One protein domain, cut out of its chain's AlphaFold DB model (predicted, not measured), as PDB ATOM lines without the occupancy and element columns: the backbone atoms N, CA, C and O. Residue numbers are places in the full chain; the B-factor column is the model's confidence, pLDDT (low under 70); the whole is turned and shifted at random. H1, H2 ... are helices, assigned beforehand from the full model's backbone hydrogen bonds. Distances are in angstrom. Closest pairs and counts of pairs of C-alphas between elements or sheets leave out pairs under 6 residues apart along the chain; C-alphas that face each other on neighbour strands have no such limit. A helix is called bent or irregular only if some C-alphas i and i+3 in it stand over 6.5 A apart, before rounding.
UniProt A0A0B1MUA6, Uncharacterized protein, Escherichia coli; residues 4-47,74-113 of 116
ATOM      1  N   LYS A   4      -4.510   5.778  -2.121       87.38
ATOM      2  CA  LYS A   4      -5.907   6.097  -2.472       87.38
ATOM      3  C   LYS A   4      -6.664   4.874  -2.984       87.38
ATOM      4  O   LYS A   4      -7.859   4.748  -2.744       87.38
ATOM      5  N   LYS A   5      -5.976   3.965  -3.682       91.06
ATOM      6  CA  LYS A   5      -6.596   2.741  -4.197       91.06
ATOM      7  C   LYS A   5      -6.969   1.756  -3.087       91.06
ATOM      8  O   LYS A   5      -7.973   1.059  -3.234       91.06
ATOM      9  N   LEU A   6      -6.238   1.754  -1.971       93.88
ATOM     10  CA  LEU A   6      -6.579   0.931  -0.805       93.88
ATOM     11  C   LEU A   6      -7.998   1.241  -0.304       93.88
ATOM     12  O   LEU A   6      -8.736   0.324   0.025       93.88
ATOM     13  N   PHE A   7      -8.437   2.499  -0.357       95.38
ATOM     14  CA  PHE A   7      -9.764   2.927   0.113       95.38
ATOM     15  C   PHE A   7     -10.770   3.208  -1.018       95.38
ATOM     16  O   PHE A   7     -11.771   3.886  -0.816       95.38
ATOM     17  N   ALA A   8     -10.533   2.695  -2.230       94.31
ATOM     18  CA  ALA A   8     -11.378   3.003  -3.391       94.31
ATOM     19  C   ALA A   8     -12.791   2.385  -3.341       94.31
ATOM     20  O   ALA A   8     -13.669   2.803  -4.100       94.31
ATOM     21  N   LEU A   9     -13.023   1.379  -2.492       95.00
ATOM     22  CA  LEU A   9     -14.328   0.732  -2.360       95.00
ATOM     23  C   LEU A   9     -15.220   1.501  -1.387       95.00
ATOM     24  O   LEU A   9     -14.955   1.522  -0.193       95.00
ATOM     25  N   LYS A  10     -16.313   2.058  -1.915       96.19
ATOM     26  CA  LYS A  10     -17.328   2.815  -1.159       96.19
ATOM     27  C   LYS A  10     -18.539   1.988  -0.716       96.19
ATOM     28  O   LYS A  10     -19.394   2.462   0.013       96.19
ATOM     29  N   ALA A  11     -18.631   0.750  -1.189       96.75
ATOM     30  CA  ALA A  11     -19.700  -0.190  -0.872       96.75
ATOM     31  C   ALA A  11     -19.155  -1.625  -0.962       96.75
ATOM     32  O   ALA A  11     -18.136  -1.849  -1.636       96.75
ATOM     33  N   PRO A  12     -19.808  -2.617  -0.330       96.38
ATOM     34  CA  PRO A  12     -19.494  -4.017  -0.574       96.38
ATOM     35  C   PRO A  12     -19.587  -4.332  -2.068       96.38
ATOM     36  O   PRO A  12     -20.480  -3.866  -2.776       96.38
ATOM     37  N   CYS A  13     -18.668  -5.150  -2.572       94.31
ATOM     38  CA  CYS A  13     -18.788  -5.659  -3.932       94.31
ATOM     39  C   CYS A  13     -20.036  -6.550  -4.077       94.31
ATOM     40  O   CYS A  13     -20.489  -7.149  -3.104       94.31
ATOM     41  N   LYS A  14     -20.539  -6.688  -5.314       94.19
ATOM     42  CA  LYS A  14     -21.821  -7.343  -5.653       94.19
ATOM     43  C   LYS A  14     -22.090  -8.675  -4.938       94.19
ATOM     44  O   LYS A  14     -23.230  -8.936  -4.592       94.19
ATOM     45  N   ASN A  15     -21.062  -9.500  -4.751       94.12
ATOM     46  CA  ASN A  15     -21.153 -10.817  -4.124       94.12
ATOM     47  C   ASN A  15     -20.302 -10.918  -2.842       94.12
ATOM     48  O   ASN A  15     -19.686 -11.945  -2.575       94.12
ATOM     49  N   CYS A  16     -20.196  -9.831  -2.072       95.44
ATOM     50  CA  CYS A  16     -19.431  -9.795  -0.824       95.44
ATOM     51  C   CYS A  16     -19.942 -10.833   0.192       95.44
ATOM     52  O   CYS A  16     -21.137 -10.824   0.480       95.44
ATOM     53  N   PRO A  17     -19.062 -11.666   0.789       94.75
ATOM     54  CA  PRO A  17     -19.457 -12.641   1.811       94.75
ATOM     55  C   PRO A  17     -20.163 -12.027   3.024       94.75
ATOM     56  O   PRO A  17     -20.947 -12.692   3.696       94.75
ATOM     57  N   PHE A  18     -19.892 -10.749   3.307       96.50
ATOM     58  CA  PHE A  18     -20.516 -10.026   4.410       96.50
ATOM     59  C   PHE A  18     -21.971  -9.647   4.132       96.50
ATOM     60  O   PHE A  18     -22.680  -9.346   5.086       96.50
ATOM     61  N   LEU A  19     -22.435  -9.632   2.876       97.12
ATOM     62  CA  LEU A  19     -23.812  -9.242   2.565       97.12
ATOM     63  C   LEU A  19     -24.819 -10.254   3.127       97.12
ATOM     64  O   LEU A  19     -24.602 -11.465   3.076       97.12
ATOM     65  N   LYS A  20     -25.951  -9.745   3.626       95.69
ATOM     66  CA  LYS A  20     -27.113 -10.556   4.027       95.69
ATOM     67  C   LYS A  20     -27.729 -11.272   2.828       95.69
ATOM     68  O   LYS A  20     -28.071 -12.443   2.929       95.69
ATOM     69  N   GLU A  21     -27.814 -10.571   1.699       95.00
ATOM     70  CA  GLU A  21     -28.408 -11.044   0.449       95.00
ATOM     71  C   GLU A  21     -27.381 -10.995  -0.690       95.00
ATOM     72  O   GLU A  21     -26.573 -10.069  -0.760       95.00
ATOM     73  N   ASN A  22     -27.429 -11.957  -1.614       94.06
ATOM     74  CA  ASN A  22     -26.580 -12.024  -2.818       94.06
ATOM     75  C   ASN A  22     -25.057 -12.138  -2.575       94.06
ATOM     76  O   ASN A  22     -24.278 -12.071  -3.529       94.06
ATOM     77  N   GLY A  23     -24.617 -12.319  -1.327       93.81
ATOM     78  CA  GLY A  23     -23.234 -12.670  -1.006       93.81
ATOM     79  C   GLY A  23     -22.880 -14.071  -1.502       93.81
ATOM     80  O   GLY A  23     -23.752 -14.933  -1.588       93.81
ATOM     81  N   ILE A  24     -21.605 -14.312  -1.831       93.25
ATOM     82  CA  ILE A  24     -21.154 -15.691  -2.064       93.25
ATOM     83  C   ILE A  24     -21.283 -16.510  -0.781       93.25
ATOM     84  O   ILE A  24     -20.993 -16.015   0.312       93.25
ATOM     85  N   GLU A  25     -21.679 -17.768  -0.928       89.19
ATOM     86  CA  GLU A  25     -21.622 -18.728   0.165       89.19
ATOM     87  C   GLU A  25     -20.171 -19.148   0.388       89.19
ATOM     88  O   GLU A  25     -19.443 -19.480  -0.550       89.19
ATOM     89  N   LEU A  26     -19.741 -19.082   1.644       90.25
ATOM     90  CA  LEU A  26     -18.482 -19.665   2.080       90.25
ATOM     91  C   LEU A  26     -18.774 -21.027   2.706       90.25
ATOM     92  O   LEU A  26     -19.895 -21.282   3.144       90.25
ATOM     93  N   VAL A  27     -17.749 -21.876   2.788       91.56
ATOM     94  CA  VAL A  27     -17.818 -23.108   3.586       91.56
ATOM     95  C   VAL A  27     -18.256 -22.760   5.013       91.56
ATOM     96  O   VAL A  27     -17.901 -21.697   5.535       91.56
ATOM     97  N   GLU A  28     -19.048 -23.642   5.621       92.25
ATOM     98  CA  GLU A  28     -19.584 -23.471   6.971       92.25
ATOM     99  C   GLU A  28     -18.492 -23.042   7.970       92.25
ATOM    100  O   GLU A  28     -17.362 -23.528   7.931       92.25
ATOM    101  N   GLY A  29     -18.810 -22.060   8.819       92.38
ATOM    102  CA  GLY A  29     -17.887 -21.485   9.804       92.38
ATOM    103  C   GLY A  29     -16.827 -20.526   9.244       92.38
ATOM    104  O   GLY A  29     -16.239 -19.758  10.004       92.38
ATOM    105  N   ARG A  30     -16.593 -20.476   7.922       93.81
ATOM    106  CA  ARG A  30     -15.517 -19.638   7.360       93.81
ATOM    107  C   ARG A  30     -15.754 -18.143   7.557       93.81
ATOM    108  O   ARG A  30     -14.807 -17.419   7.849       93.81
ATOM    109  N   LEU A  31     -16.989 -17.667   7.379       94.31
ATOM    110  CA  LEU A  31     -17.299 -16.251   7.602       94.31
ATOM    111  C   LEU A  31     -17.095 -15.862   9.072       94.31
ATOM    112  O   LEU A  31     -16.607 -14.769   9.342       94.31
ATOM    113  N   ASP A  32     -17.435 -16.752  10.001       95.38
ATOM    114  CA  ASP A  32     -17.311 -16.480  11.431       95.38
ATOM    115  C   ASP A  32     -15.848 -16.493  11.878       95.38
ATOM    116  O   ASP A  32     -15.437 -15.583  12.589       95.38
ATOM    117  N   SER A  33     -15.028 -17.401  11.340       94.75
ATOM    118  CA  SER A  33     -13.566 -17.345  11.491       94.75
ATOM    119  C   SER A  33     -12.992 -16.013  10.987       94.75
ATOM    120  O   SER A  33     -12.221 -15.376  11.696       94.75
ATOM    121  N   ILE A  34     -13.420 -15.525   9.814       94.31
ATOM    122  CA  ILE A  34     -12.975 -14.215   9.302       94.31
ATOM    123  C   ILE A  34     -13.371 -13.081  10.260       94.31
ATOM    124  O   ILE A  34     -12.587 -12.163  10.491       94.31
ATOM    125  N   LYS A  35     -14.594 -13.104  10.799       96.00
ATOM    126  CA  LYS A  35     -15.063 -12.105  11.770       96.00
ATOM    127  C   LYS A  35     -14.257 -12.150  13.067       96.00
ATOM    128  O   LYS A  35     -13.935 -11.095  13.606       96.00
ATOM    129  N   GLU A  36     -13.941 -13.341  13.563       96.12
ATOM    130  CA  GLU A  36     -13.123 -13.531  14.758       96.12
ATOM    131  C   GLU A  36     -11.712 -12.964  14.554       96.12
ATOM    132  O   GLU A  36     -11.262 -12.145  15.358       96.12
ATOM    133  N   ASP A  37     -11.068 -13.290  13.431       94.81
ATOM    134  CA  ASP A  37      -9.751 -12.760  13.066       94.81
ATOM    135  C   ASP A  37      -9.770 -11.230  12.971       94.81
ATOM    136  O   ASP A  37      -8.905 -10.555  13.527       94.81
ATOM    137  N   LEU A  38     -10.792 -10.666  12.317       96.25
ATOM    138  CA  LEU A  38     -10.997  -9.220  12.212       96.25
ATOM    139  C   LEU A  38     -11.079  -8.543  13.583       96.25
ATOM    140  O   LEU A  38     -10.533  -7.460  13.777       96.25
ATOM    141  N   ILE A  39     -11.783  -9.157  14.531       96.56
ATOM    142  CA  ILE A  39     -11.941  -8.621  15.883       96.56
ATOM    143  C   ILE A  39     -10.638  -8.751  16.673       96.56
ATOM    144  O   ILE A  39     -10.303  -7.848  17.438       96.56
ATOM    145  N   ASN A  40      -9.891  -9.836  16.488       96.12
ATOM    146  CA  ASN A  40      -8.658 -10.102  17.224       96.12
ATOM    147  C   ASN A  40      -7.421  -9.401  16.634       96.12
ATOM    148  O   ASN A  40      -6.419  -9.268  17.336       96.12
ATOM    149  N   ASN A  41      -7.493  -8.898  15.398       94.56
ATOM    150  CA  ASN A  41      -6.387  -8.247  14.696       94.56
ATOM    151  C   ASN A  41      -6.682  -6.769  14.376       94.56
ATOM    152  O   ASN A  41      -7.436  -6.436  13.463       94.56
ATOM    153  N   ASP A  42      -6.028  -5.865  15.108       95.62
ATOM    154  CA  ASP A  42      -6.167  -4.410  14.935       95.62
ATOM    155  C   ASP A  42      -5.198  -3.830  13.882       95.62
ATOM    156  O   ASP A  42      -5.353  -2.688  13.451       95.62
ATOM    157  N   GLU A  43      -4.195  -4.593  13.446       95.50
ATOM    158  CA  GLU A  43      -3.075  -4.079  12.645       95.50
ATOM    159  C   GLU A  43      -3.277  -4.277  11.143       95.50
ATOM    160  O   GLU A  43      -2.857  -3.444  10.337       95.50
ATOM    161  N   THR A  44      -3.943  -5.365  10.754       91.25
ATOM    162  CA  THR A  44      -4.071  -5.743   9.344       91.25
ATOM    163  C   THR A  44      -5.442  -5.382   8.763       91.25
ATOM    164  O   THR A  44      -6.482  -5.568   9.404       91.25
ATOM    165  N   PRO A  45      -5.486  -4.842   7.532       92.38
ATOM    166  CA  PRO A  45      -6.733  -4.648   6.816       92.38
ATOM    167  C   PRO A  45      -7.202  -5.966   6.197       92.38
ATOM    168  O   PRO A  45      -6.401  -6.812   5.803       92.38
ATOM    169  N   PHE A  46      -8.511  -6.099   5.998       94.62
ATOM    170  CA  PHE A  46      -9.053  -7.201   5.212       94.62
ATOM    171  C   PHE A  46      -9.241  -6.766   3.762       94.62
ATOM    172  O   PHE A  46      -9.993  -5.829   3.471       94.62
ATOM    173  N   PHE A  47      -8.554  -7.436   2.843       94.19
ATOM    174  CA  PHE A  47      -8.618  -7.117   1.423       94.19
ATOM    175  C   PHE A  47      -9.917  -7.623   0.792       94.19
ATOM    176  O   PHE A  47     -10.456  -8.674   1.134       94.19
ATOM    177  N   TYR A  74      -9.335  -2.334   0.353       96.06
ATOM    178  CA  TYR A  74      -9.884  -2.781   1.624       96.06
ATOM    179  C   TYR A  74     -11.377  -3.070   1.490       96.06
ATOM    180  O   TYR A  74     -12.119  -2.386   0.784       96.06
ATOM    181  N   CYS A  75     -11.819  -4.131   2.153       97.12
ATOM    182  CA  CYS A  75     -13.185  -4.610   2.069       97.12
ATOM    183  C   CYS A  75     -14.133  -3.710   2.867       97.12
ATOM    184  O   CYS A  75     -14.096  -3.695   4.097       97.12
ATOM    185  N   MET A  76     -15.052  -3.027   2.177       97.94
ATOM    186  CA  MET A  76     -16.081  -2.210   2.832       97.94
ATOM    187  C   MET A  76     -16.999  -3.031   3.755       97.94
ATOM    188  O   MET A  76     -17.367  -2.561   4.826       97.94
ATOM    189  N   GLY A  77     -17.306  -4.284   3.401       97.62
ATOM    190  CA  GLY A  77     -18.085  -5.175   4.271       97.62
ATOM    191  C   GLY A  77     -17.390  -5.462   5.607       97.62
ATOM    192  O   GLY A  77     -18.030  -5.412   6.654       97.62
ATOM    193  N   ALA A  78     -16.071  -5.677   5.584       97.75
ATOM    194  CA  ALA A  78     -15.278  -5.888   6.793       97.75
ATOM    195  C   ALA A  78     -15.148  -4.603   7.627       97.75
ATOM    196  O   ALA A  78     -15.316  -4.644   8.844       97.75
ATOM    197  N   MET A  79     -14.914  -3.450   6.984       98.31
ATOM    198  CA  MET A  79     -14.866  -2.151   7.673       98.31
ATOM    199  C   MET A  79     -16.194  -1.839   8.378       98.31
ATOM    200  O   MET A  79     -16.195  -1.444   9.543       98.31
ATOM    201  N   ALA A  80     -17.325  -2.079   7.711       98.38
ATOM    202  CA  ALA A  80     -18.653  -1.900   8.293       98.38
ATOM    203  C   ALA A  80     -18.949  -2.888   9.427       98.38
ATOM    204  O   ALA A  80     -19.535  -2.490  10.434       98.38
ATOM    205  N   TYR A  81     -18.505  -4.143   9.314       98.44
ATOM    206  CA  TYR A  81     -18.608  -5.118  10.400       98.44
ATOM    207  C   TYR A  81     -17.843  -4.649  11.650       98.44
ATOM    208  O   TYR A  81     -18.420  -4.568  12.734       98.44
ATOM    209  N   LEU A  82     -16.574  -4.257  11.492       98.25
ATOM    210  CA  LEU A  82     -15.751  -3.733  12.584       98.25
ATOM    211  C   LEU A  82     -16.345  -2.465  13.204       98.25
ATOM    212  O   LEU A  82     -16.348  -2.309  14.426       98.25
ATOM    213  N   TYR A  83     -16.884  -1.570  12.372       98.19
ATOM    214  CA  TYR A  83     -17.564  -0.368  12.842       98.19
ATOM    215  C   TYR A  83     -18.790  -0.713  13.692       98.19
ATOM    216  O   TYR A  83     -18.942  -0.178  14.787       98.19
ATOM    217  N   ALA A  84     -19.633  -1.643  13.235       98.00
ATOM    218  CA  ALA A  84     -20.817  -2.085  13.975       98.00
ATOM    219  C   ALA A  84     -20.466  -2.732  15.328       98.00
ATOM    220  O   ALA A  84     -21.268  -2.692  16.259       98.00
ATOM    221  N   LYS A  85     -19.258  -3.290  15.458       97.56
ATOM    222  CA  LYS A  85     -18.711  -3.831  16.712       97.56
ATOM    223  C   LYS A  85     -17.920  -2.801  17.534       97.56
ATOM    224  O   LYS A  85     -17.319  -3.172  18.536       97.56
ATOM    225  N   ASN A  86     -17.925  -1.521  17.143       96.19
ATOM    226  CA  ASN A  86     -17.160  -0.433  17.768       96.19
ATOM    227  C   ASN A  86     -15.648  -0.720  17.865       96.19
ATOM    228  O   ASN A  86     -14.995  -0.328  18.832       96.19
ATOM    229  N   ARG A  87     -15.081  -1.415  16.868       96.12
ATOM    230  CA  ARG A  87     -13.694  -1.907  16.887       96.12
ATOM    231  C   ARG A  87     -12.990  -1.742  15.538       96.12
ATOM    232  O   ARG A  87     -12.467  -2.695  14.975       96.12
ATOM    233  N   LEU A  88     -12.996  -0.529  14.984       97.69
ATOM    234  CA  LEU A  88     -12.271  -0.242  13.741       97.69
ATOM    235  C   LEU A  88     -10.764  -0.498  13.883       97.69
ATOM    236  O   LEU A  88     -10.119   0.079  14.762       97.69
ATOM    237  N   ASN A  89     -10.205  -1.263  12.944       97.50
ATOM    238  CA  ASN A  89      -8.769  -1.522  12.895       97.50
ATOM    239  C   ASN A  89      -7.949  -0.248  12.594       97.50
ATOM    240  O   ASN A  89      -8.474   0.739  12.054       97.50
ATOM    241  N   VAL A  90      -6.658  -0.249  12.943       97.88
ATOM    242  CA  VAL A  90      -5.730   0.878  12.721       97.88
ATOM    243  C   VAL A  90      -5.771   1.382  11.271       97.88
ATOM    244  O   VAL A  90      -5.942   2.593  11.088       97.88
ATOM    245  N   PRO A  91      -5.695   0.526  10.226       96.44
ATOM    246  CA  PRO A  91      -5.727   0.999   8.843       96.44
ATOM    247  C   PRO A  91      -6.999   1.778   8.494       96.44
ATOM    248  O   PRO A  91      -6.918   2.816   7.836       96.44
ATOM    249  N   THR A  92      -8.170   1.329   8.960       97.38
ATOM    250  CA  THR A  92      -9.438   2.029   8.696       97.38
ATOM    251  C   THR A  92      -9.485   3.371   9.420       97.38
ATOM    252  O   THR A  92      -9.857   4.378   8.818       97.38
ATOM    253  N   ARG A  93      -9.040   3.425  10.684       97.81
ATOM    254  CA  ARG A  93      -8.957   4.680  11.453       97.81
ATOM    255  C   ARG A  93      -8.048   5.707  10.781       97.81
ATOM    256  O   ARG A  93      -8.433   6.866  10.651       97.81
ATOM    257  N   ILE A  94      -6.876   5.281  10.306       97.00
ATOM    258  CA  ILE A  94      -5.964   6.142   9.540       97.00
ATOM    259  C   ILE A  94      -6.643   6.625   8.253       97.00
ATOM    260  O   ILE A  94      -6.607   7.818   7.960       97.00
ATOM    261  N   GLY A  95      -7.316   5.733   7.518       96.56
ATOM    262  CA  GLY A  95      -8.061   6.086   6.308       96.56
ATOM    263  C   GLY A  95      -9.122   7.166   6.536       96.56
ATOM    264  O   GLY A  95      -9.227   8.088   5.727       96.56
ATOM    265  N   LEU A  96      -9.861   7.088   7.648       97.31
ATOM    266  CA  LEU A  96     -10.843   8.101   8.053       97.31
ATOM    267  C   LEU A  96     -10.174   9.448   8.369       97.31
ATOM    268  O   LEU A  96     -10.571  10.475   7.826       97.31
ATOM    269  N   VAL A  97      -9.125   9.452   9.201       97.69
ATOM    270  CA  VAL A  97      -8.403  10.682   9.592       97.69
ATOM    271  C   VAL A  97      -7.762  11.372   8.385       97.69
ATOM    272  O   VAL A  97      -7.754  12.597   8.299       97.69
ATOM    273  N   MET A  98      -7.243  10.596   7.434       96.19
ATOM    274  CA  MET A  98      -6.622  11.118   6.215       96.19
ATOM    275  C   MET A  98      -7.635  11.523   5.129       96.19
ATOM    276  O   MET A  98      -7.218  11.955   4.054       96.19
ATOM    277  N   GLY A  99      -8.944  11.358   5.362       95.75
ATOM    278  CA  GLY A  99      -9.991  11.654   4.378       95.75
ATOM    279  C   GLY A  99      -9.972  10.731   3.152       95.75
ATOM    280  O   GLY A  99     -10.431  11.111   2.077       95.75
ATOM    281  N   MET A 100      -9.392   9.536   3.280       95.94
ATOM    282  CA  MET A 100      -9.343   8.525   2.218       95.94
ATOM    283  C   MET A 100     -10.533   7.568   2.272       95.94
ATOM    284  O   MET A 100     -10.914   7.016   1.244       95.94
ATOM    285  N   CYS A 101     -11.109   7.385   3.460       96.31
ATOM    286  CA  CYS A 101     -12.325   6.626   3.703       96.31
ATOM    287  C   CYS A 101     -13.391   7.574   4.260       96.31
ATOM    288  O   CYS A 101     -13.081   8.399   5.120       96.31
ATOM    289  N   ASP A 102     -14.625   7.461   3.772       97.06
ATOM    290  CA  ASP A 102     -15.760   8.209   4.305       97.06
ATOM    291  C   ASP A 102     -16.496   7.355   5.344       97.06
ATOM    292  O   ASP A 102     -16.824   6.190   5.104       97.06
ATOM    293  N   ILE A 103     -16.768   7.934   6.510       97.94
ATOM    294  CA  ILE A 103     -17.525   7.260   7.564       97.94
ATOM    295  C   ILE A 103     -18.970   6.980   7.132       97.94
ATOM    296  O   ILE A 103     -19.561   5.996   7.576       97.94
ATOM    297  N   GLU A 104     -19.541   7.807   6.255       98.44
ATOM    298  CA  GLU A 104     -20.902   7.608   5.763       98.44
ATOM    299  C   GLU A 104     -20.984   6.399   4.824       98.44
ATOM    300  O   GLU A 104     -21.948   5.642   4.908       98.44
ATOM    301  N   ASP A 105     -19.950   6.122   4.023       98.25
ATOM    302  CA  ASP A 105     -19.868   4.894   3.213       98.25
ATOM    303  C   ASP A 105     -19.904   3.633   4.113       98.25
ATOM    304  O   ASP A 105     -20.609   2.656   3.828       98.25
ATOM    305  N   ILE A 106     -19.203   3.680   5.255       98.31
ATOM    306  CA  ILE A 106     -19.208   2.607   6.261       98.31
ATOM    307  C   ILE A 106     -20.602   2.461   6.885       98.31
ATOM    308  O   ILE A 106     -21.157   1.362   6.900       98.31
ATOM    309  N   LYS A 107     -21.196   3.554   7.379       98.38
ATOM    310  CA  LYS A 107     -22.520   3.531   8.028       98.38
ATOM    311  C   LYS A 107     -23.619   3.055   7.083       98.38
ATOM    312  O   LYS A 107     -24.426   2.212   7.470       98.38
ATOM    313  N   ASN A 108     -23.607   3.530   5.839       98.31
ATOM    314  CA  ASN A 108     -24.562   3.133   4.805       98.31
ATOM    315  C   ASN A 108     -24.450   1.647   4.449       98.31
ATOM    316  O   ASN A 108     -25.410   1.065   3.953       98.31
ATOM    317  N   THR A 109     -23.313   1.007   4.729       98.19
ATOM    318  CA  THR A 109     -23.114  -0.427   4.494       98.19
ATOM    319  C   THR A 109     -23.752  -1.307   5.578       98.19
ATOM    320  O   THR A 109     -24.206  -2.414   5.276       98.19
ATOM    321  N   ILE A 110     -23.828  -0.834   6.827       98.00
ATOM    322  CA  ILE A 110     -24.269  -1.618   7.999       98.00
ATOM    323  C   ILE A 110     -25.621  -2.331   7.793       98.00
ATOM    324  O   ILE A 110     -25.705  -3.523   8.104       98.00
ATOM    325  N   PRO A 111     -26.675  -1.694   7.237       97.62
ATOM    326  CA  PRO A 111     -27.973  -2.348   7.055       97.62
ATOM    327  C   PRO A 111     -27.923  -3.614   6.188       97.62
ATOM    328  O   PRO A 111     -28.761  -4.506   6.357       97.62
ATOM    329  N   PHE A 112     -26.933  -3.719   5.298       97.06
ATOM    330  CA  PHE A 112     -26.834  -4.763   4.279       97.06
ATOM    331  C   PHE A 112     -25.953  -5.950   4.675       97.06
ATOM    332  O   PHE A 112     -25.895  -6.920   3.920       97.06
ATOM    333  N   ILE A 113     -25.269  -5.903   5.825       96.69
ATOM    334  CA  ILE A 113     -24.269  -6.915   6.200       96.69
ATOM    335  C   ILE A 113     -24.661  -7.777   7.405       96.69
ATOM    336  O   ILE A 113     -25.432  -7.368   8.270       96.69
TER     337      ILE A 113
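AT A GLANCE: This is residues 4 to 47 and 74 to 113 of the 116 residues of an uncharacterized protein of Escherichia coli (UniProt A0A0B1MUA6). H2 sits in the middle, with H1 on one side, H4 crossing it on the opposite side, and H3 near H2 and H4; residues 4 to 29, without a named element, run round the outside to H1. The 84 printed residues hold four named helices, H1 to H4 in order, and no named strand: all helix, with 38 residues in named elements, under half. The whole is compact, radius of gyration of the C-alphas 12.0 A, spanning 37 by 25 by 21 A.

HOW THE PARTS SIT: H1, residues 30 to 40, touches H2, residues 76 to 84, at a steep tilt of 57 degrees; C-alphas 39 and 82 are closest, 7.0 A. H4, residues 103 to 112, touches H2, about perpendicular at 89 degrees; C-alphas 80 and 106 are closest, 5.0 A. H3, residues 90 to 97, is close to H2 but not clearly touching; C-alphas 79 and 92 are closest, 6.9 A. H1 is apart from H3 and H4. Every O i to N i+4 pair is within hydrogen-bond range in H1, H2 and H3, but 4 of 6 in H4.

IN THESE COORDINATES: H1 begins at C-alpha 30 (-15.517, -19.638, 7.360) and is 15.3 A long; H2 is 12.1 A, H3 10.6 A. H4, 15.6 A, ends at C-alpha 112 (-26.834, -4.763, 4.279) and is only just irregular: C-alphas 108 and 111 are 6.8 A apart.

THE WHOLE: Residues 48 to 73 are not printed; C-alphas 47 and 74 are 4.5 A apart across the cut. No printed residue is under 70 in pLDDT.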